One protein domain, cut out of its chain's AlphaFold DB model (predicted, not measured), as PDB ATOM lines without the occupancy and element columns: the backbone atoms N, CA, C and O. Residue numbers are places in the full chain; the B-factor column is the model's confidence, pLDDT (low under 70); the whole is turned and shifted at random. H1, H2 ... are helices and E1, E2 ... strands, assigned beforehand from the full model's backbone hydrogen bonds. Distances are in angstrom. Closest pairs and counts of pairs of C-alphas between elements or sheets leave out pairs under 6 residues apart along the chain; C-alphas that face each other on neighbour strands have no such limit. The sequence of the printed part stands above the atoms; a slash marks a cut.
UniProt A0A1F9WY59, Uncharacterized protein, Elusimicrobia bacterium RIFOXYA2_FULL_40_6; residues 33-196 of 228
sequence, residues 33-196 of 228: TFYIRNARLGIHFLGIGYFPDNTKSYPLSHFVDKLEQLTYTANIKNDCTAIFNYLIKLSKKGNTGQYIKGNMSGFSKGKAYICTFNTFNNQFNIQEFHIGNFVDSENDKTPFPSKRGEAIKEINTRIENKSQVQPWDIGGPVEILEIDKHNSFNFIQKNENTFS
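Overview. This is residues 33 to 196 of the 228 residues of an uncharacterized protein of Elusimicrobia bacterium RIFOXYA2_FULL_40_6 (UniProt A0A1F9WY59). A twisted sheet of five strands, E1 E2 E5 E6 E7, has two helices, H1 and H2, over one face, while the small hairpin E8 and E9 packs on the other face near E1 and E2. The longest helix, H3, lies beyond E8 with little contact, and a second small hairpin, E3 and E4, sits far from the middle, beside H1 and the end of H2. The printed part has 164 residues, with three named helices and nine named strands in the order E1 E2 E3 E4 H1 H2 E5 E6 E7 H3 E8 E9; the class is mixed, helices and strands, and each sheet is antiparallel. The whole is compact, with a radius of gyration of the C-alphas of 15.9 A and spans of 44 by 41 by 30 A.

Arrangement. E1, residues 33 to 36, is an edge strand and forms a hairpin with E2, residues 41 to 46, with N 34 and O 43 2.8 A apart. E3, residues 50 to 53, and E4, residues 56 to 59, form a hairpin, with N 51 and O 58 2.9 A apart. H1, residues 60 to 68, is on the five-stranded sheet, over E1 and only just over E2, where 3 of its 9 C-alphas fall. Its closest C-alphas to E1 are those of Glu 68 and Ile 36, 6.0 A apart. H2, residues 76 to 90, is on the same face, two layers, helices on one face of a sheet; H1 and H2 are close but not clearly touching, Leu 67 to Ile 83 being their closest C-alphas at 6.5 A, at a steep tilt of 49 degrees, opposite ways. E5, residues 101 to 108, is antiparallel to E2, with N 44 and O 103 2.8 A apart. E5, E6, residues 111 to 118, and E7, residues 123 to 128, make a meander, each strand the antiparallel neighbour of the one before; N 104 and O 115 are 2.8 A apart, N 116 and O 125 2.9 A. H3, residues 148 to 165, is not on this sheet. E8, residues 175 to 179, and E9, residues 185 to 189, form a hairpin, with N 178 and O 186 2.9 A apart. The closest C-alphas of E8 and E1 are those of Glu 175 and Thr 33, 7.0 A apart; those of E8 and H3 are Ile 176 and Ile 152, 7.7 A apart. In H3 every O i to N i+4 pair is within hydrogen-bond range, in H2 10 of 11, in H1 2 of 5, with 5 of 6 O i to N i+3 pairs.

Along the chain. E1 begins at C-alpha 33, (237.869, 259.807, 296.349). H2 is 21.4 A long, E5 22.6 A, E6 23.5 A and H3 26.2 A. H3 ends at C-alpha 165, (257.634, 259.728, 285.262), and E9 at C-alpha 189, (245.000, 262.679, 303.764).

Size, cuts and confidence. The two C-alphas farthest apart are those of Thr 55 and Lys 147, 46.8 A. The printed part has no cut; the link from E7 to H3, 19 residues, is long. Mean pLDDT of the printed part is 88.3, and residues 47 to 48 and 131 to 143 are under 70.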
ATOM      1  N   THR A  33     238.266 260.778 295.326       93.38
ATOM      2  CA  THR A  33     237.869 259.807 296.349       93.38
ATOM      3  C   THR A  33     236.790 260.388 297.266       93.38
ATOM      4  O   THR A  33     236.975 261.445 297.867       93.38
ATOM      5  N   PHE A  34     235.680 259.667 297.420       94.56
ATOM      6  CA  PHE A  34     234.506 260.064 298.199       94.56
ATOM      7  C   PHE A  34     234.008 258.910 299.069       94.56
ATOM      8  O   PHE A  34     234.307 257.745 298.814       94.56
ATOM      9  N   TYR A  35     233.209 259.234 300.083       96.19
ATOM     10  CA  TYR A  35     232.479 258.252 300.874       96.19
ATOM     11  C   TYR A  35     230.981 258.530 300.769       96.19
ATOM     12  O   TYR A  35     230.537 259.600 301.177       96.19
ATOM     13  N   ILE A  36     230.227 257.571 300.229       96.75
ATOM     14  CA  ILE A  36     228.769 257.615 300.118       96.75
ATOM     15  C   ILE A  36     228.187 257.060 301.417       96.75
ATOM     16  O   ILE A  36     228.169 255.844 301.639       96.75
ATOM     17  N   ARG A  37     227.744 257.950 302.300       94.94
ATOM     18  CA  ARG A  37     227.311 257.652 303.668       94.94
ATOM     19  C   ARG A  37     226.114 256.719 303.704       94.94
ATOM     20  O   ARG A  37     226.134 255.749 304.462       94.94
ATOM     21  N   ASN A  38     225.110 256.975 302.873       94.88
ATOM     22  CA  ASN A  38     223.880 256.187 302.868       94.88
ATOM     23  C   ASN A  38     224.097 254.777 302.295       94.88
ATOM     24  O   ASN A  38     223.449 253.831 302.741       94.88
ATOM     25  N   ALA A  39     225.067 254.616 301.390       95.44
ATOM     26  CA  ALA A  39     225.497 253.311 300.882       95.44
ATOM     27  C   ALA A  39     226.515 252.612 301.794       95.44
ATOM     28  O   ALA A  39     226.694 251.399 301.708       95.44
ATOM     29  N   ARG A  40     227.208 253.380 302.644       95.38
ATOM     30  CA  ARG A  40     228.378 252.960 303.427       95.38
ATOM     31  C   ARG A  40     229.545 252.470 302.564       95.38
ATOM     32  O   ARG A  40     230.215 251.494 302.898       95.38
ATOM     33  N   LEU A  41     229.786 253.151 301.445       96.12
ATOM     34  CA  LEU A  41     230.798 252.773 300.455       96.12
ATOM     35  C   LEU A  41     231.771 253.920 300.200       96.12
ATOM     36  O   LEU A  41     231.363 255.051 299.961       96.12
ATOM     37  N   GLY A  42     233.062 253.612 300.164       95.88
ATOM     38  CA  GLY A  42     234.036 254.459 299.488       95.88
ATOM     39  C   GLY A  42     233.892 254.310 297.986       95.88
ATOM     40  O   GLY A  42     233.692 253.199 297.496       95.88
ATOM     41  N   ILE A  43     234.036 255.405 297.256       94.56
ATOM     42  CA  ILE A  43     234.109 255.418 295.800       94.56
ATOM     43  C   ILE A  43     235.313 256.241 295.361       94.56
ATOM     44  O   ILE A  43     235.593 257.307 295.901       94.56
ATOM     45  N   HIS A  44     236.036 255.721 294.385       91.31
ATOM     46  CA  HIS A  44     237.162 256.370 293.740       91.31
ATOM     47  C   HIS A  44     236.896 256.388 292.237       91.31
ATOM     48  O   HIS A  44     236.617 255.339 291.649       91.31
ATOM     49  N   PHE A  45     237.032 257.552 291.608       89.88
ATOM     50  CA  PHE A  45     236.930 257.710 290.158       89.88
ATOM     51  C   PHE A  45     238.315 257.743 289.504       89.88
ATOM     52  O   PHE A  45     239.196 258.480 289.937       89.88
ATOM     53  N   LEU A  46     238.499 256.943 288.452       83.19
ATOM     54  CA  LEU A  46     239.701 256.954 287.623       83.19
ATOM     55  C   LEU A  46     239.474 257.889 286.435       83.19
ATOM     56  O   LEU A  46     238.579 257.654 285.621       83.19
ATOM     57  N   GLY A  47     240.318 258.913 286.318       69.81
ATOM     58  CA  GLY A  47     240.125 259.992 285.353       69.81
ATOM     59  C   GLY A  47     239.026 260.968 285.781       69.81
ATOM     60  O   GLY A  47     238.329 260.766 286.776       69.81
ATOM     61  N   ILE A  48     238.900 262.071 285.045       65.94
ATOM     62  CA  ILE A  48     237.950 263.140 285.364       65.94
ATOM     63  C   ILE A  48     237.150 263.444 284.102       65.94
ATOM     64  O   ILE A  48     237.620 264.117 283.187       65.94
ATOM     65  N   GLY A  49     235.934 262.907 284.051       70.06
ATOM     66  CA  GLY A  49     234.935 263.310 283.069       70.06
ATOM     67  C   GLY A  49     234.133 264.507 283.580       70.06
ATOM     68  O   GLY A  49     233.881 264.631 284.781       70.06
ATOM     69  N   TYR A  50     233.709 265.367 282.657       86.19
ATOM     70  CA  TYR A  50     232.706 266.396 282.921       86.19
ATOM     71  C   TYR A  50     231.373 265.950 282.332       86.19
ATOM     72  O   TYR A  50     231.269 265.718 281.124       86.19
ATOM     73  N   PHE A  51     230.356 265.855 283.181       90.06
ATOM     74  CA  PHE A  51     229.054 265.290 282.835       90.06
ATOM     75  C   PHE A  51     227.984 266.375 282.827       90.06
ATOM     76  O   PHE A  51     228.038 267.277 283.665       90.06
ATOM     77  N   PRO A  52     227.037 266.326 281.877       90.44
ATOM     78  CA  PRO A  52     225.989 267.329 281.784       90.44
ATOM     79  C   PRO A  52     225.043 267.254 282.990       90.44
ATOM     80  O   PRO A  52     224.603 266.176 283.384       90.44
ATOM     81  N   ASP A  53     224.701 268.416 283.537       91.62
ATOM     82  CA  ASP A  53     223.594 268.623 284.466       91.62
ATOM     83  C   ASP A  53     222.898 269.936 284.094       91.62
ATOM     84  O   ASP A  53     223.474 271.023 284.198       91.62
ATOM     85  N   ASN A  54     221.662 269.839 283.603       88.25
ATOM     86  CA  ASN A  54     220.946 270.942 282.960       88.25
ATOM     87  C   ASN A  54     221.732 271.529 281.767       88.25
ATOM     88  O   ASN A  54     221.992 270.833 280.788       88.25
ATOM     89  N   THR A  55     222.088 272.814 281.826       90.81
ATOM     90  CA  THR A  55     222.749 273.556 280.740       90.81
ATOM     91  C   THR A  55     224.272 273.589 280.858       90.81
ATOM     92  O   THR A  55     224.933 274.162 279.994       90.81
ATOM     93  N   LYS A  56     224.842 273.022 281.927       93.69
ATOM     94  CA  LYS A  56     226.279 273.052 282.220       93.69
ATOM     95  C   LYS A  56     226.826 271.639 282.397       93.69
ATOM     96  O   LYS A  56     226.071 270.685 282.564       93.69
ATOM     97  N   SER A  57     228.149 271.510 282.370       91.94
ATOM     98  CA  SER A  57     228.828 270.252 282.687       91.94
ATOM     99  C   SER A  57     229.662 270.402 283.949       91.94
ATOM    100  O   SER A  57     230.372 271.395 284.099       91.94
ATOM    101  N   TYR A  58     229.628 269.391 284.810       91.31
ATOM    102  CA  TYR A  58     230.252 269.409 286.131       91.31
ATOM    103  C   TYR A  58     231.173 268.202 286.341       91.31
ATOM    104  O   TYR A  58     230.978 267.169 285.689       91.31
ATOM    105  N   PRO A  59     232.174 268.310 287.235       88.75
ATOM    106  CA  PRO A  59     232.985 267.165 287.635       88.75
ATOM    107  C   PRO A  59     232.139 266.143 288.408       88.75
ATOM    108  O   PRO A  59     231.065 266.457 288.919       88.75
ATOM    109  N   LEU A  60     232.635 264.910 288.544       89.00
ATOM    110  CA  LEU A  60     231.912 263.838 289.246       89.00
ATOM    111  C   LEU A  60     231.597 264.147 290.714       89.00
ATOM    112  O   LEU A  60     230.593 263.647 291.219       89.00
ATOM    113  N   SER A  61     232.390 264.999 291.370       88.56
ATOM    114  CA  SER A  61     232.121 265.479 292.732       88.56
ATOM    115  C   SER A  61     230.731 266.111 292.868       88.56
ATOM    116  O   SER A  61     230.052 265.867 293.859       88.56
ATOM    117  N   HIS A  62     230.259 266.831 291.845       91.06
ATOM    118  CA  HIS A  62     228.921 267.443 291.808       91.06
ATOM    119  C   HIS A  62     227.785 266.416 291.891       91.06
ATOM    120  O   HIS A  62     226.697 266.703 292.381       91.06
ATOM    121  N   PHE A  63     228.022 265.194 291.416       92.38
ATOM    122  CA  PHE A  63     227.007 264.143 291.383       92.38
ATOM    123  C   PHE A  63     227.028 263.255 292.633       92.38
ATOM    124  O   PHE A  63     226.160 262.392 292.760       92.38
ATOM    125  N   VAL A  64     227.972 263.460 293.560       92.31
ATOM    126  CA  VAL A  64     228.083 262.677 294.804       92.31
ATOM    127  C   VAL A  64     226.852 262.870 295.690       92.31
ATOM    128  O   VAL A  64     226.297 261.883 296.165       92.31
ATOM    129  N   ASP A  65     226.335 264.093 295.816       91.62
ATOM    130  CA  ASP A  65     225.114 264.357 296.593       91.62
ATOM    131  C   ASP A  65     223.885 263.636 296.017       91.62
ATOM    132  O   ASP A  65     223.000 263.200 296.751       91.62
ATOM    133  N   LYS A  66     223.838 263.448 294.692       94.69
ATOM    134  CA  LYS A  66     222.775 262.679 294.030       94.69
ATOM    135  C   LYS A  66     222.918 261.176 294.276       94.69
ATOM    136  O   LYS A  66     221.908 260.479 294.326       94.69
ATOM    137  N   LEU A  67     224.145 260.674 294.455       95.75
ATOM    138  CA  LEU A  67     224.364 259.295 294.899       95.75
ATOM    139  C   LEU A  67     223.806 259.094 296.310       95.75
ATOM    140  O   LEU A  67     223.095 258.125 296.539       95.75
ATOM    141  N   GLU A  68     224.023 260.039 297.229       95.12
ATOM    142  CA  GLU A  68     223.490 259.949 298.599       95.12
ATOM    143  C   GLU A  68     221.956 259.838 298.650       95.12
ATOM    144  O   GLU A  68     221.407 259.286 299.602       95.12
ATOM    145  N   GLN A  69     221.249 260.314 297.626       95.69
ATOM    146  CA  GLN A  69     219.786 260.268 297.544       95.69
ATOM    147  C   GLN A  69     219.230 258.940 296.999       95.69
ATOM    148  O   GLN A  69     218.012 258.752 296.970       95.69
ATOM    149  N   LEU A  70     220.084 258.015 296.549       96.56
ATOM    150  CA  LEU A  70     219.639 256.707 296.076       96.56
ATOM    151  C   LEU A  70     219.120 255.837 297.233       96.56
ATOM    152  O   LEU A  70     219.474 256.006 298.399       96.56
ATOM    153  N   THR A  71     218.274 254.861 296.903       95.75
ATOM    154  CA  THR A  71     217.796 253.871 297.875       95.75
ATOM    155  C   THR A  71     218.819 252.754 298.053       95.75
ATOM    156  O   THR A  71     219.193 252.095 297.082       95.75
ATOM    157  N   TYR A  72     219.212 252.507 299.303       96.19
ATOM    158  CA  TYR A  72     220.200 251.497 299.671       96.19
ATOM    159  C   TYR A  72     219.623 250.431 300.596       96.19
ATOM    160  O   TYR A  72     218.690 250.664 301.362       96.19
ATOM    161  N   THR A  73     220.195 249.234 300.505       93.19
ATOM    162  CA  THR A  73     219.694 248.011 301.146       93.19
ATOM    163  C   THR A  73     220.667 247.432 302.173       93.19
ATOM    164  O   THR A  73     220.394 246.375 302.740       93.19
ATOM    165  N   ALA A  74     221.812 248.092 302.397       87.31
ATOM    166  CA  ALA A  74     222.942 247.573 303.172       87.31
ATOM    167  C   ALA A  74     223.475 246.229 302.635       87.31
ATOM    168  O   ALA A  74     224.139 245.464 303.343       87.31
ATOM    169  N   ASN A  75     223.187 245.931 301.367       92.19
ATOM    170  CA  ASN A  75     223.757 244.819 300.634       92.19
ATOM    171  C   ASN A  75     224.728 245.396 299.611       92.19
ATOM    172  O   ASN A  75     224.316 245.966 298.606       92.19
ATOM    173  N   ILE A  76     226.019 245.175 299.844       93.56
ATOM    174  CA  ILE A  76     227.090 245.763 299.036       93.56
ATOM    175  C   ILE A  76     226.935 245.526 297.529       93.56
ATOM    176  O   ILE A  76     227.220 246.418 296.741       93.56
ATOM    177  N   LYS A  77     226.429 244.360 297.102       94.56
ATOM    178  CA  LYS A  77     226.207 244.086 295.678       94.56
ATOM    179  C   LYS A  77     225.082 244.952 295.123       94.56
ATOM    180  O   LYS A  77     225.258 245.558 294.068       94.56
ATOM    181  N   ASN A  78     223.954 245.023 295.822       95.94
ATOM    182  CA  ASN A  78     222.812 245.839 295.408       95.94
ATOM    183  C   ASN A  78     223.158 247.331 295.429       95.94
ATOM    184  O   ASN A  78     222.834 248.042 294.484       95.94
ATOM    185  N   ASP A  79     223.872 247.782 296.457       96.81
ATOM    186  CA  ASP A  79     224.201 249.191 296.661       96.81
ATOM    187  C   ASP A  79     225.244 249.668 295.631       96.81
ATOM    188  O   ASP A  79     225.050 250.702 294.988       96.81
ATOM    189  N   CYS A  80     226.280 248.861 295.350       97.25
ATOM    190  CA  CYS A  80     227.193 249.096 294.223       97.25
ATOM    191  C   CYS A  80     226.450 249.094 292.877       97.25
ATOM    192  O   CYS A  80     226.745 249.912 292.009       97.25
ATOM    193  N   THR A  81     225.475 248.196 292.693       97.12
ATOM    194  CA  THR A  81     224.675 248.129 291.458       97.12
ATOM    195  C   THR A  81     223.810 249.379 291.288       97.12
ATOM    196  O   THR A  81     223.716 249.912 290.185       97.12
ATOM    197  N   ALA A  82     223.208 249.891 292.366       97.69
ATOM    198  CA  ALA A  82     222.419 251.120 292.344       97.69
ATOM    199  C   ALA A  82     223.271 252.327 291.920       97.69
ATOM    200  O   ALA A  82     222.874 253.071 291.021       97.69
ATOM    201  N   ILE A  83     224.469 252.464 292.500       97.50
ATOM    202  CA  ILE A  83     225.435 253.506 292.121       97.50
ATOM    203  C   ILE A  83     225.847 253.345 290.656       97.50
ATOM    204  O   ILE A  83     225.762 254.299 289.885       97.50
ATOM    205  N   PHE A  84     226.237 252.143 290.230       96.44
ATOM    206  CA  PHE A  84     226.660 251.897 288.851       96.44
ATOM    207  C   PHE A  84     225.561 252.214 287.828       96.44
ATOM    208  O   PHE A  84     225.818 252.899 286.840       96.44
ATOM    209  N   ASN A  85     224.320 251.804 288.099       96.31
ATOM    210  CA  ASN A  85     223.170 252.110 287.248       96.31
ATOM    211  C   ASN A  85     222.906 253.615 287.141       96.31
ATOM    212  O   ASN A  85     222.471 254.089 286.093       96.31
ATOM    213  N   TYR A  86     223.152 254.373 288.209       96.12
ATOM    214  CA  TYR A  86     223.090 255.828 288.160       96.12
ATOM    215  C   TYR A  86     224.215 256.409 287.285       96.12
ATOM    216  O   TYR A  86     223.941 257.196 286.380       96.12
ATOM    217  N   LEU A  87     225.463 255.970 287.478       94.31
ATOM    218  CA  LEU A  87     226.624 256.449 286.712       94.31
ATOM    219  C   LEU A  87     226.531 256.104 285.213       94.31
ATOM    220  O   LEU A  87     226.945 256.900 284.366       94.31
ATOM    221  N   ILE A  88     225.932 254.963 284.856       93.00
ATOM    222  CA  ILE A  88     225.628 254.613 283.458       93.00
ATOM    223  C   ILE A  88     224.726 255.660 282.809       93.00
ATOM    224  O   ILE A  88     224.979 256.033 281.669       93.00
ATOM    225  N   LYS A  89     223.698 256.151 283.514       92.69
ATOM    226  CA  LYS A  89     222.759 257.146 282.966       92.69
ATOM    227  C   LYS A  89     223.432 258.489 282.677       92.69
ATOM    228  O   LYS A  89     222.972 259.206 281.796       92.69
ATOM    229  N   LEU A  90     224.501 258.817 283.406       91.19
ATOM    230  CA  LEU A  90     225.321 260.002 283.138       91.19
ATOM    231  C   LEU A  90     226.247 259.809 281.930       91.19
ATOM    232  O   LEU A  90     226.626 260.775 281.275       91.19
ATOM    233  N   SER A  91     226.641 258.567 281.658       89.88
ATOM    234  CA  SER A  91     227.609 258.237 280.617       89.88
ATOM    235  C   SER A  91     226.952 258.162 279.239       89.88
ATOM    236  O   SER A  91     225.781 257.812 279.101       89.88
ATOM    237  N   LYS A  92     227.725 258.427 278.182       85.44
ATOM    238  CA  LYS A  92     227.271 258.279 276.794       85.44
ATOM    239  C   LYS A  92     227.993 257.112 276.130       85.44
ATOM    240  O   LYS A  92     229.216 257.110 276.010       85.44
ATOM    241  N   LYS A  93     227.225 256.121 275.668       79.75
ATOM    242  CA  LYS A  93     227.758 254.927 274.997       79.75
ATOM    243  C   LYS A  93     228.670 255.320 273.829       79.75
ATOM    244  O   LYS A  93     228.269 256.104 272.972       79.75
ATOM    245  N   GLY A  94     229.881 254.760 273.803       74.25
ATOM    246  CA  GLY A  94     230.880 255.016 272.760       74.25
ATOM    247  C   GLY A  94     231.555 256.391 272.823       74.25
ATOM    248  O   GLY A  94     232.336 256.706 271.934       74.25
ATOM    249  N   ASN A  95     231.285 257.213 273.845       77.50
ATOM    250  CA  ASN A  95     231.939 258.506 274.024       77.50
ATOM    251  C   ASN A  95     233.088 258.393 275.039       77.50
ATOM    252  O   ASN A  95     232.857 258.352 276.248       77.50
ATOM    253  N   THR A  96     234.327 258.395 274.549       72.69
ATOM    254  CA  THR A  96     235.547 258.355 275.373       72.69
ATOM    255  C   THR A  96     235.738 259.605 276.243       72.69
ATOM    256  O   THR A  96     236.500 259.566 277.197       72.69
ATOM    257  N   GLY A  97     235.021 260.703 275.983       73.81
ATOM    258  CA  GLY A  97     235.016 261.895 276.839       73.81
ATOM    259  C   GLY A  97     233.904 261.921 277.896       73.81
ATOM    260  O   GLY A  97     233.870 262.835 278.717       73.81
ATOM    261  N   GLN A  98     232.964 260.966 277.866       81.69
ATOM    262  CA  GLN A  98     231.795 260.913 278.759       81.69
ATOM    263  C   GLN A  98     231.524 259.482 279.243       81.69
ATOM    264  O   GLN A  98     230.424 258.947 279.084       81.69
ATOM    265  N   TYR A  99     232.535 258.869 279.853       87.62
ATOM    266  CA  TYR A  99     232.414 257.608 280.582       87.62
ATOM    267  C   TYR A  99     233.037 257.736 281.971       87.62
ATOM    268  O   TYR A  99     233.828 258.639 282.236       87.62
ATOM    269  N   ILE A 100     232.679 256.816 282.861       90.25
ATOM    270  CA  ILE A 100     233.109 256.797 284.253       90.25
ATOM    271  C   ILE A 100     233.717 255.428 284.523       90.25
ATOM    272  O   ILE A 100     233.070 254.393 284.350       90.25
ATOM    273  N   LYS A 101     234.968 255.430 284.970       90.25
ATOM    274  CA  LYS A 101     235.662 254.253 285.483       90.25
ATOM    275  C   LYS A 101     235.969 254.491 286.953       90.25
ATOM    276  O   LYS A 101     236.241 255.620 287.356       90.25
ATOM    277  N   GLY A 102     235.916 253.447 287.761       91.56
ATOM    278  CA  GLY A 102     236.102 253.611 289.190       91.56
ATOM    279  C   GLY A 102     236.223 252.312 289.957       91.56
ATOM    280  O   GLY A 102     236.045 251.219 289.417       91.56
ATOM    281  N   ASN A 103     236.480 252.480 291.248       92.75
ATOM    282  CA  ASN A 103     236.407 251.428 292.244       92.75
ATOM    283  C   ASN A 103     235.479 251.874 293.378       92.75
ATOM    284  O   ASN A 103     235.541 253.017 293.819       92.75
ATOM    285  N   MET A 104     234.653 250.967 293.880       94.88
ATOM    286  CA  MET A 104     233.916 251.119 295.130       94.88
ATOM    287  C   MET A 104     234.445 250.113 296.145       94.88
ATOM    288  O   MET A 104     234.851 249.010 295.778       94.88
ATOM    289  N   SER A 105     234.476 250.462 297.423       94.31
ATOM    290  CA  SER A 105     234.909 249.541 298.475       94.31
ATOM    291  C   SER A 105     234.134 249.764 299.764       94.31
ATOM    292  O   SER A 105     233.765 250.886 300.097       94.31
ATOM    293  N   GLY A 106     233.904 248.688 300.504       94.25
ATOM    294  CA  GLY A 106     233.194 248.742 301.776       94.25
ATOM    295  C   GLY A 106     233.135 247.381 302.448       94.25
ATOM    296  O   GLY A 106     233.703 246.405 301.949       94.25
ATOM    297  N   PHE A 107     232.438 247.318 303.581       92.50
ATOM    298  CA  PHE A 107     232.320 246.098 304.367       92.50
ATOM    299  C   PHE A 107     230.880 245.604 304.431       92.50
ATOM    300  O   PHE A 107     229.944 246.354 304.707       92.50
ATOM    301  N   SER A 108     230.709 244.296 304.251       90.75
ATOM    302  CA  SER A 108     229.438 243.606 304.455       90.75
ATOM    303  C   SER A 108     229.665 242.360 305.295       90.75
ATOM    304  O   SER A 108     230.533 241.543 304.989       90.75
ATOM    305  N   LYS A 109     228.908 242.228 306.392       88.81
ATOM    306  CA  LYS A 109     229.009 241.100 307.339       88.81
ATOM    307  C   LYS A 109     230.455 240.821 307.797       88.81
ATOM    308  O   LYS A 109     230.875 239.673 307.888       88.81
ATOM    309  N   GLY A 110     231.226 241.884 308.052       86.25
ATOM    310  CA  GLY A 110     232.620 241.805 308.508       86.25
ATOM    311  C   GLY A 110     233.655 241.479 307.424       86.25
ATOM    312  O   GLY A 110     234.842 241.425 307.731       86.25
ATOM    313  N   LYS A 111     233.234 241.296 306.169       90.94
ATOM    314  CA  LYS A 111     234.110 241.039 305.022       90.94
ATOM    315  C   LYS A 111     234.279 242.298 304.183       90.94
ATOM    316  O   LYS A 111     233.304 243.015 303.958       90.94
ATOM    317  N   ALA A 112     235.501 242.553 303.726       91.94
ATOM    318  CA  ALA A 112     235.788 243.641 302.800       91.94
ATOM    319  C   ALA A 112     235.426 243.223 301.371       91.94
ATOM    320  O   ALA A 112     235.621 242.071 300.983       91.94
ATOM    321  N   TYR A 113     234.925 244.164 300.582       93.62
ATOM    322  CA  TYR A 113     234.644 243.968 299.167       93.62
ATOM    323  C   TYR A 113     235.205 245.125 298.362       93.62
ATOM    324  O   TYR A 113     235.213 246.273 298.815       93.62
ATOM    325  N   ILE A 114     235.600 244.809 297.135       93.56
ATOM    326  CA  ILE A 114     235.904 245.790 296.105       93.56
ATOM    327  C   ILE A 114     234.996 245.538 294.909       93.56
ATOM    328  O   ILE A 114     234.775 244.398 294.493       93.56
ATOM    329  N   CYS A 115     234.456 246.616 294.362       94.62
ATOM    330  CA  CYS A 115     233.767 246.611 293.091       94.62
ATOM    331  C   CYS A 115     234.543 247.477 292.108       94.62
ATOM    332  O   CYS A 115     234.797 248.642 292.393       94.62
ATOM    333  N   THR A 116     234.918 246.915 290.965       93.25
ATOM    334  CA  THR A 116     235.544 247.644 289.863       93.25
ATOM    335  C   THR A 116     234.506 247.850 288.767       93.25
ATOM    336  O   THR A 116     233.706 246.953 288.472       93.25
ATOM    337  N   PHE A 117     234.468 249.043 288.181       92.69
ATOM    338  CA  PHE A 117     233.462 249.370 287.176       92.69
ATOM    339  C   PHE A 117     234.001 250.272 286.066       92.69
ATOM    340  O   PHE A 117     234.917 251.071 286.269       92.69
ATOM    341  N   ASN A 118     233.400 250.148 284.885       91.31
ATOM    342  CA  ASN A 118     233.657 250.984 283.722       91.31
ATOM    343  C   ASN A 118     232.378 251.105 282.877       91.31
ATOM    344  O   ASN A 118     231.901 250.129 282.297       91.31
ATOM    345  N   THR A 119     231.817 252.312 282.795       91.56
ATOM    346  CA  THR A 119     230.578 252.560 282.045       91.56
ATOM    347  C   THR A 119     230.784 252.587 280.529       91.56
ATOM    348  O   THR A 119     229.811 252.440 279.793       91.56
ATOM    349  N   PHE A 120     232.025 252.714 280.036       87.81
ATOM    350  CA  PHE A 120     232.321 252.727 278.598       87.81
ATOM    351  C   PHE A 120     231.973 251.391 277.931       87.81
ATOM    352  O   PHE A 120     231.332 251.351 276.882       87.81
ATOM    353  N   ASN A 121     232.371 250.291 278.571       88.12
ATOM    354  CA  ASN A 121     232.185 248.919 278.099       88.12
ATOM    355  C   ASN A 121     231.214 248.113 278.980       88.12
ATOM    356  O   ASN A 121     231.128 246.893 278.844       88.12
ATOM    357  N   ASN A 122     230.480 248.795 279.865       90.06
ATOM    358  CA  ASN A 122     229.525 248.203 280.800       90.06
ATOM    359  C   ASN A 122     230.134 247.107 281.702       90.06
ATOM    360  O   ASN A 122     229.456 246.149 282.074       90.06
ATOM    361  N   GLN A 123     231.423 247.222 282.037       91.56
ATOM    362  CA  GLN A 123     232.071 246.314 282.977       91.56
ATOM    363  C   GLN A 123     231.674 246.664 284.407       91.56
ATOM    364  O   GLN A 123     231.777 247.812 284.839       91.56
ATOM    365  N   PHE A 124     231.276 245.639 285.150       94.75
ATOM    366  CA  PHE A 124     230.960 245.724 286.565       94.75
ATOM    367  C   PHE A 124     231.322 244.395 287.216       94.75
ATOM    368  O   PHE A 124     230.730 243.361 286.905       94.75
ATOM    369  N   ASN A 125     232.312 244.417 288.099       94.31
ATOM    370  CA  ASN A 125     232.758 243.242 288.831       94.31
ATOM    371  C   ASN A 125     232.784 243.551 290.322       94.31
ATOM    372  O   ASN A 125     233.238 244.618 290.723       94.31
ATOM    373  N   ILE A 126     232.319 242.619 291.147       94.38
ATOM    374  CA  ILE A 126     232.371 242.728 292.604       94.38
ATOM    375  C   ILE A 126     232.928 241.437 293.180       94.38
ATOM    376  O   ILE A 126     232.469 240.346 292.845       94.38
ATOM    377  N   GLN A 127     233.900 241.570 294.072       93.00
ATOM    378  CA  GLN A 127     234.561 240.437 294.700       93.00
ATOM    379  C   GLN A 127     234.900 240.732 296.158       93.00
ATOM    380  O   GLN A 127     235.062 241.888 296.559       93.00
ATOM    381  N   GLU A 128     234.986 239.668 296.954       91.56
ATOM    382  CA  GLU A 128     235.538 239.747 298.304       91.56
ATOM    383  C   GLU A 128     237.015 240.146 298.210       91.56
ATOM    384  O   GLU A 128     237.755 239.671 297.346       91.56
ATOM    385  N   PHE A 129     237.429 241.064 299.075       84.94
ATOM    386  CA  PHE A 129     238.779 241.594 299.098       84.94
ATOM    387  C   PHE A 129     239.501 241.077 300.338       84.94
ATOM    388  O   PHE A 129     239.127 241.392 301.467       84.94
ATOM    389  N   HIS A 130     240.521 240.247 300.135       75.88
ATOM    390  CA  HIS A 130     241.290 239.670 301.231       75.88
ATOM    391  C   HIS A 130     242.419 240.608 301.670       75.88
ATOM    392  O   HIS A 130     242.929 241.414 300.891       75.88
ATOM    393  N   ILE A 131     242.812 240.509 302.941       62.94
ATOM    394  CA  ILE A 131     243.926 241.286 303.500       62.94
ATOM    395  C   ILE A 131     245.203 240.979 302.706       62.94
ATOM    396  O   ILE A 131     245.527 239.815 302.494       62.94
ATOM    397  N   GLY A 132     245.928 242.023 302.294       54.88
ATOM    398  CA  GLY A 132     247.142 241.905 301.476       54.88
ATOM    399  C   GLY A 132     246.893 241.925 299.963       54.88
ATOM    400  O   GLY A 132     247.852 242.042 299.204       54.88
ATOM    401  N   ASN A 133     245.633 241.879 299.518       61.94
ATOM    402  CA  ASN A 133     245.302 242.134 298.121       61.94
ATOM    403  C   ASN A 133     245.445 243.628 297.810       61.94
ATOM    404  O   ASN A 133     245.173 244.490 298.649       61.94
ATOM    405  N   PHE A 134     245.825 243.925 296.572       65.62
ATOM    406  CA  PHE A 134     245.922 245.280 296.050       65.62
ATOM    407  C   PHE A 134     245.356 245.339 294.643       65.62
ATOM    408  O   PHE A 134     245.488 244.387 293.878       65.62
ATOM    409  N   VAL A 135     244.692 246.451 294.344       64.19
ATOM    410  CA  VAL A 135     244.209 246.772 293.004       64.19
ATOM    411  C   VAL A 135     244.813 248.111 292.651       64.19
ATOM    412  O   VAL A 135     244.475 249.131 293.257       64.19
ATOM    413  N   ASP A 136     245.719 248.078 291.689       65.69
ATOM    414  CA  ASP A 136     246.218 249.261 291.028       65.69
ATOM    415  C   ASP A 136     245.353 249.516 289.795       65.69
ATOM    416  O   ASP A 136     244.886 248.602 289.118       65.69
ATOM    417  N   SER A 137     245.171 250.778 289.442       60.50
ATOM    418  CA  SER A 137     244.617 251.125 288.137       60.50
ATOM    419  C   SER A 137     245.430 250.577 286.951       60.50
ATOM    420  O   SER A 137     244.862 250.438 285.862       60.50
ATOM    421  N   GLU A 138     246.727 250.292 287.150       59.03
ATOM    422  CA  GLU A 138     247.678 249.982 286.073       59.03
ATOM    423  C   GLU A 138     248.599 248.768 286.294       59.03
ATOM    424  O   GLU A 138     249.051 248.188 285.305       59.03
ATOM    425  N   ASN A 139     248.910 248.366 287.535       57.22
ATOM    426  CA  ASN A 139     249.818 247.243 287.814       57.22
ATOM    427  C   ASN A 139     249.524 246.461 289.118       57.22
ATOM    428  O   ASN A 139     250.006 246.804 290.198       57.22
ATOM    429  N   ASP A 140     248.838 245.322 288.986       57.75
ATOM    430  CA  ASP A 140     248.415 244.458 290.105       57.75
ATOM    431  C   ASP A 140     249.469 243.426 290.562       57.75
ATOM    432  O   ASP A 140     249.187 242.557 291.386       57.75
ATOM    433  N   LYS A 141     250.688 243.449 290.003       59.06
ATOM    434  CA  LYS A 141     251.646 242.332 290.152       59.06
ATOM    435  C   LYS A 141     252.576 242.420 291.364       59.06
ATOM    436  O   LYS A 141     253.296 241.460 291.631       59.06
ATOM    437  N   THR A 142     252.608 243.546 292.077       62.78
ATOM    438  CA  THR A 142     253.492 243.732 293.242       62.78
ATOM    439  C   THR A 142     252.728 243.540 294.554       62.78
ATOM    440  O   THR A 142     251.659 244.130 294.712       62.78
ATOM    441  N   PRO A 143     253.264 242.754 295.511       66.25
ATOM    442  CA  PRO A 143     252.679 242.622 296.842       66.25
ATOM    443  C   PRO A 143     252.509 243.987 297.505       66.25
ATOM    444  O   PRO A 143     253.363 244.863 297.352       66.25
ATOM    445  N   PHE A 144     251.434 244.150 298.269       74.31
ATOM    446  CA  PHE A 144     251.146 245.391 298.978       74.31
ATOM    447  C   PHE A 144     251.257 245.187 300.489       74.31
ATOM    448  O   PHE A 144     250.877 244.119 300.984       74.31
ATOM    449  N   PRO A 145     251.766 246.172 301.249       80.25
ATOM    450  CA  PRO A 145     251.908 246.013 302.688       80.25
ATOM    451  C   PRO A 145     250.564 245.791 303.388       80.25
ATOM    452  O   PRO A 145     249.572 246.459 303.099       80.25
ATOM    453  N   SER A 146     250.539 244.880 304.362       79.69
ATOM    454  CA  SER A 146     249.341 244.574 305.156       79.69
ATOM    455  C   SER A 146     249.158 245.503 306.358       79.69
ATOM    456  O   SER A 146     248.051 245.625 306.888       79.69
ATOM    457  N   LYS A 147     250.223 246.178 306.809       87.19
ATOM    458  CA  LYS A 147     250.151 247.122 307.928       87.19
ATOM    459  C   LYS A 147     249.702 248.494 307.447       87.19
ATOM    460  O   LYS A 147     250.289 249.053 306.526       87.19
ATOM    461  N   ARG A 148     248.754 249.096 308.170       88.69
ATOM    462  CA  ARG A 148     248.196 250.435 307.900       88.69
ATOM    463  C   ARG A 148     249.252 251.489 307.543       88.69
ATOM    464  O   ARG A 148     249.146 252.137 306.510       88.69
ATOM    465  N   GLY A 149     250.269 251.665 308.390       91.00
ATOM    466  CA  GLY A 149     251.299 252.692 308.180       91.00
ATOM    467  C   GLY A 149     252.178 252.445 306.952       91.00
ATOM    468  O   GLY A 149     252.556 253.392 306.270       91.00
ATOM    469  N   GLU A 150     252.478 251.181 306.648       89.69
ATOM    470  CA  GLU A 150     253.253 250.792 305.463       89.69
ATOM    471  C   GLU A 150     252.403 250.939 304.190       89.69
ATOM    472  O   GLU A 150     252.888 251.470 303.198       89.69
ATOM    473  N   ALA A 151     251.117 250.578 304.246       88.19
ATOM    474  CA  ALA A 151     250.167 250.756 303.151       88.19
ATOM    475  C   ALA A 151     250.004 252.236 302.763       88.19
ATOM    476  O   ALA A 151     250.033 252.567 301.585       88.19
ATOM    477  N   ILE A 152     249.886 253.139 303.743       92.00
ATOM    478  CA  ILE A 152     249.815 254.591 303.498       92.00
ATOM    479  C   ILE A 152     251.076 255.094 302.786       92.00
ATOM    480  O   ILE A 152     250.974 255.830 301.805       92.00
ATOM    481  N   LYS A 153     252.259 254.686 303.268       92.62
ATOM    482  CA  LYS A 153     253.538 255.049 302.644       92.62
ATOM    483  C   LYS A 153     253.619 254.536 301.212       92.62
ATOM    484  O   LYS A 153     253.991 255.294 300.332       92.62
ATOM    485  N   GLU A 154     253.224 253.290 300.977       89.56
ATOM    486  CA  GLU A 154     253.255 252.678 299.649       89.56
ATOM    487  C   GLU A 154     252.319 253.382 298.652       89.56
ATOM    488  O   GLU A 154     252.731 253.630 297.520       89.56
ATOM    489  N   ILE A 155     251.097 253.767 299.060       90.44
ATOM    490  CA  ILE A 155     250.190 254.570 298.208       90.44
ATOM    491  C   ILE A 155     250.889 255.863 297.773       90.44
ATOM    492  O   ILE A 155     250.924 256.173 296.581       90.44
ATOM    493  N   ASN A 156     251.469 256.592 298.730       93.31
ATOM    494  CA  ASN A 156     252.173 257.842 298.460       93.31
ATOM    495  C   ASN A 156     253.368 257.626 297.522       93.31
ATOM    496  O   ASN A 156     253.454 258.294 296.496       93.31
ATOM    497  N   THR A 157     254.225 256.645 297.816       91.25
ATOM    498  CA  THR A 157     255.398 256.312 296.996       91.25
ATOM    499  C   THR A 157     255.017 255.989 295.553       91.25
ATOM    500  O   THR A 157     255.676 256.453 294.625       91.25
ATOM    501  N   ARG A 158     253.954 255.208 295.320       88.25
ATOM    502  CA  ARG A 158     253.528 254.855 293.955       88.25
ATOM    503  C   ARG A 158     253.040 256.064 293.171       88.25
ATOM    504  O   ARG A 158     253.437 256.228 292.018       88.25
ATOM    505  N   ILE A 159     252.210 256.905 293.787       90.62
ATOM    506  CA  ILE A 159     251.701 258.115 293.134       90.62
ATOM    507  C   ILE A 159     252.844 259.101 292.877       90.62
ATOM    508  O   ILE A 159     252.930 259.645 291.780       90.62
ATOM    509  N   GLU A 160     253.755 259.281 293.833       92.81
ATOM    510  CA  GLU A 160     254.924 260.152 293.688       92.81
ATOM    511  C   GLU A 160     255.853 259.674 292.567       92.81
ATOM    512  O   GLU A 160     256.143 260.432 291.641       92.81
ATOM    513  N   ASN A 161     256.247 258.397 292.580       91.19
ATOM    514  CA  ASN A 161     257.088 257.811 291.537       91.19
ATOM    515  C   ASN A 161     256.436 257.952 290.159       91.19
ATOM    516  O   ASN A 161     257.093 258.324 289.185       91.19
ATOM    517  N   LYS A 162     255.127 257.697 290.059       90.31
ATOM    518  CA  LYS A 162     254.415 257.853 288.791       90.31
ATOM    519  C   LYS A 162     254.304 259.324 288.381       90.31
ATOM    520  O   LYS A 162     254.478 259.615 287.202       90.31
ATOM    521  N   SER A 163     254.118 260.254 289.319       93.06
ATOM    522  CA  SER A 163     254.110 261.698 289.043       93.06
ATOM    523  C   SER A 163     255.466 262.206 288.553       93.06
ATOM    524  O   SER A 163     255.502 263.179 287.808       93.06
ATOM    525  N   GLN A 164     256.579 261.585 288.947       93.44
ATOM    526  CA  GLN A 164     257.903 261.934 288.423       93.44
ATOM    527  C   GLN A 164     258.081 261.469 286.970       93.44
ATOM    528  O   GLN A 164     258.687 262.169 286.163       93.44
ATOM    529  N   VAL A 165     257.523 260.307 286.615       92.88
ATOM    530  CA  VAL A 165     257.634 259.728 285.262       92.88
ATOM    531  C   VAL A 165     256.599 260.314 284.293       92.88
ATOM    532  O   VAL A 165     256.882 260.492 283.107       92.88
ATOM    533  N   GLN A 166     255.389 260.599 284.777       92.62
ATOM    534  CA  GLN A 166     254.243 261.082 284.001       92.62
ATOM    535  C   GLN A 166     253.576 262.284 284.691       92.62
ATOM    536  O   GLN A 166     252.394 262.226 285.045       92.62
ATOM    537  N   PRO A 167     254.296 263.409 284.859       93.12
ATOM    538  CA  PRO A 167     253.760 264.590 285.535       93.12
ATOM    539  C   PRO A 167     252.538 265.186 284.824       93.12
ATOM    540  O   PRO A 167     251.740 265.874 285.449       93.12
ATOM    541  N   TRP A 168     252.349 264.909 283.534       92.69
ATOM    542  CA  TRP A 168     251.180 265.350 282.772       92.69
ATOM    543  C   TRP A 168     249.900 264.541 283.040       92.69
ATOM    544  O   TRP A 168     248.851 264.933 282.539       92.69
ATOM    545  N   ASP A 169     249.975 263.415 283.758       88.75
ATOM    546  CA  ASP A 169     248.861 262.468 283.961       88.75
ATOM    547  C   ASP A 169     248.441 262.369 285.433       88.75
ATOM    548  O   ASP A 169     247.256 262.419 285.754       88.75
ATOM    549  N   ILE A 170     249.413 262.273 286.343       91.12
ATOM    550  CA  ILE A 170     249.170 261.992 287.762       91.12
ATOM    551  C   ILE A 170     249.997 262.916 288.659       91.12
ATOM    552  O   ILE A 170     251.143 263.232 288.334       91.12
ATOM    553  N   GLY A 171     249.426 263.345 289.787       91.50
ATOM    554  CA  GLY A 171     250.148 264.078 290.829       91.50
ATOM    555  C   GLY A 171     249.262 264.863 291.799       91.50
ATOM    556  O   GLY A 171     248.071 264.588 291.948       91.50
ATOM    557  N   GLY A 172     249.875 265.830 292.480       85.94
ATOM    558  CA  GLY A 172     249.243 266.640 293.523       85.94
ATOM    559  C   GLY A 172     249.352 266.032 294.921       85.94
ATOM    560  O   GLY A 172     250.002 264.996 295.098       85.94
ATOM    561  N   PRO A 173     248.747 266.661 295.947       92.38
ATOM    562  CA  PRO A 173     248.562 265.985 297.220       92.38
ATOM    563  C   PRO A 173     247.749 264.706 296.994       92.38
ATOM    564  O   PRO A 173     246.784 264.689 296.225       92.38
ATOM    565  N   VAL A 174     248.160 263.636 297.666       93.81
ATOM    566  CA  VAL A 174     247.472 262.347 297.632       93.81
ATOM    567  C   VAL A 174     246.310 262.375 298.614       93.81
ATOM    568  O   VAL A 174     246.464 262.753 299.774       93.81
ATOM    569  N   GLU A 175     245.143 261.926 298.170       93.75
ATOM    570  CA  GLU A 175     243.999 261.700 299.044       93.75
ATOM    571  C   GLU A 175     243.964 260.242 299.474       93.75
ATOM    572  O   GLU A 175     244.097 259.342 298.645       93.75
ATOM    573  N   ILE A 176     243.751 259.991 300.765       95.56
ATOM    574  CA  ILE A 176     243.612 258.642 301.309       95.56
ATOM    575  C   ILE A 176     242.381 258.578 302.201       95.56
ATOM    576  O   ILE A 176     242.342 259.160 303.286       95.56
ATOM    577  N   LEU A 177     241.409 257.789 301.750       95.62
ATOM    578  CA  LEU A 177     240.223 257.414 302.503       95.62
ATOM    579  C   LEU A 177     240.432 256.036 303.135       95.62
ATOM    580  O   LEU A 177     240.645 255.030 302.443       95.62
ATOM    581  N   GLU A 178     240.337 255.993 304.455       94.88
ATOM    582  CA  GLU A 178     240.278 254.775 305.251       94.88
ATOM    583  C   GLU A 178     238.827 254.454 305.594       94.88
ATOM    584  O   GLU A 178     238.059 255.344 305.948       94.88
ATOM    585  N   ILE A 179     238.465 253.178 305.470       93.75
ATOM    586  CA  ILE A 179     237.150 252.644 305.825       93.75
ATOM    587  C   ILE A 179     237.407 251.424 306.698       93.75
ATOM    588  O   ILE A 179     238.226 250.575 306.337       93.75
ATOM    589  N   ASP A 180     236.731 251.341 307.837       91.12
ATOM    590  CA  ASP A 180     236.856 250.214 308.754       91.12
ATOM    591  C   ASP A 180     235.718 249.192 308.586       91.12
ATOM    592  O   ASP A 180     234.717 249.418 307.901       91.12
ATOM    593  N   LYS A 181     235.851 248.052 309.271       90.19
ATOM    594  CA  LYS A 181     234.853 246.971 309.263       90.19
ATOM    595  C   LYS A 181     233.487 247.350 309.846       90.19
ATOM    596  O   LYS A 181     232.524 246.605 309.665       90.19
ATOM    597  N   HIS A 182     233.413 248.458 310.575       89.56
ATOM    598  CA  HIS A 182     232.189 249.026 311.133       89.56
ATOM    599  C   HIS A 182     231.550 250.046 310.183       89.56
ATOM    600  O   HIS A 182     230.511 250.614 310.513       89.56
ATOM    601  N   ASN A 183     232.122 250.220 308.985       85.12
ATOM    602  CA  ASN A 183     231.766 251.251 308.023       85.12
ATOM    603  C   ASN A 183     231.938 252.675 308.574       85.12
ATOM    604  O   ASN A 183     231.297 253.605 308.093       85.12
ATOM    605  N   SER A 184     232.817 252.870 309.555       91.62
ATOM    606  CA  SER A 184     233.354 254.195 309.845       91.62
ATOM    607  C   SER A 184     234.356 254.553 308.756       91.62
ATOM    608  O   SER A 184     235.009 253.676 308.185       91.62
ATOM    609  N   PHE A 185     234.509 255.843 308.481       95.06
ATOM    610  CA  PHE A 185     235.500 256.313 307.527       95.06
ATOM    611  C   PHE A 185     236.267 257.509 308.072       95.06
ATOM    612  O   PHE A 185     235.757 258.278 308.888       95.06
ATOM    613  N   ASN A 186     237.492 257.665 307.590       96.12
ATOM    614  CA  ASN A 186     238.343 258.796 307.899       96.12
ATOM    615  C   ASN A 186     239.192 259.155 306.679       96.12
ATOM    616  O   ASN A 186     239.824 258.284 306.077       96.12
ATOM    617  N   PHE A 187     239.249 260.439 306.338       95.31
ATOM    618  CA  PHE A 187     240.258 260.923 305.406       95.31
ATOM    619  C   PHE A 187     241.569 261.094 306.171       95.31
ATOM    620  O   PHE A 187     241.717 262.000 306.984       95.31
ATOM    621  N   ILE A 188     242.518 260.192 305.929       95.81
ATOM    622  CA  ILE A 188     243.865 260.267 306.511       95.81
ATOM    623  C   ILE A 188     244.641 261.417 305.865       95.81
ATOM    624  O   ILE A 188     245.411 262.103 306.530       95.81
ATOM    625  N   GLN A 189     244.450 261.592 304.560       95.25
ATOM    626  CA  GLN A 189     245.000 262.679 303.764       95.25
ATOM    627  C   GLN A 189     243.877 263.173 302.851       95.25
ATOM    628  O   GLN A 189     243.177 262.358 302.245       95.25
ATOM    629  N   LYS A 190     243.676 264.486 302.790       92.25
ATOM    630  CA  LYS A 190     242.630 265.124 301.992       92.25
ATOM    631  C   LYS A 190     243.201 266.373 301.345       92.25
ATOM    632  O   LYS A 190     243.961 267.101 301.984       92.25
ATOM    633  N   ASN A 191     242.830 266.620 300.095       89.62
ATOM    634  CA  ASN A 191     243.133 267.890 299.466       89.62
ATOM    635  C   ASN A 191     242.070 268.916 299.868       89.62
ATOM    636  O   ASN A 191     240.886 268.734 299.595       89.62
ATOM    637  N   GLU A 192     242.491 269.998 300.515       86.00
ATOM    638  CA  GLU A 192     241.581 271.093 300.871       86.00
ATOM    639  C   GLU A 192     241.434 272.124 299.738       86.00
ATOM    640  O   GLU A 192     240.482 272.900 299.725       86.00
ATOM    641  N   ASN A 193     242.318 272.094 298.736       85.69
ATOM    642  CA  ASN A 193     242.287 272.995 297.587       85.69
ATOM    643  C   ASN A 193     241.625 272.301 296.394       85.69
ATOM    644  O   ASN A 193     242.296 271.852 295.462       85.69
ATOM    645  N   THR A 194     240.296 272.186 296.441       88.94
ATOM    646  CA  THR A 194     239.508 271.520 295.395       88.94
ATOM    647  C   THR A 194     238.677 272.509 294.578       88.94
ATOM    648  O   THR A 194     238.099 273.461 295.099       88.94
ATOM    649  N   PHE A 195     238.612 272.276 293.272       90.81
ATOM    650  CA  PHE A 195     237.751 272.975 292.334       90.81
ATOM    651  C   PHE A 195     236.425 272.218 292.189       90.81
ATOM    652  O   PHE A 195     236.400 271.036 291.843       90.81
ATOM    653  N   SER A 196     235.312 272.911 292.424       87.38
ATOM    654  CA  SER A 196     233.948 272.359 292.360       87.38
ATOM    655  C   SER A 196     233.050 273.051 291.326       87.38
ATOM    656  O   SER A 196     231.861 272.748 291.242       87.38
TER     657      SER A 196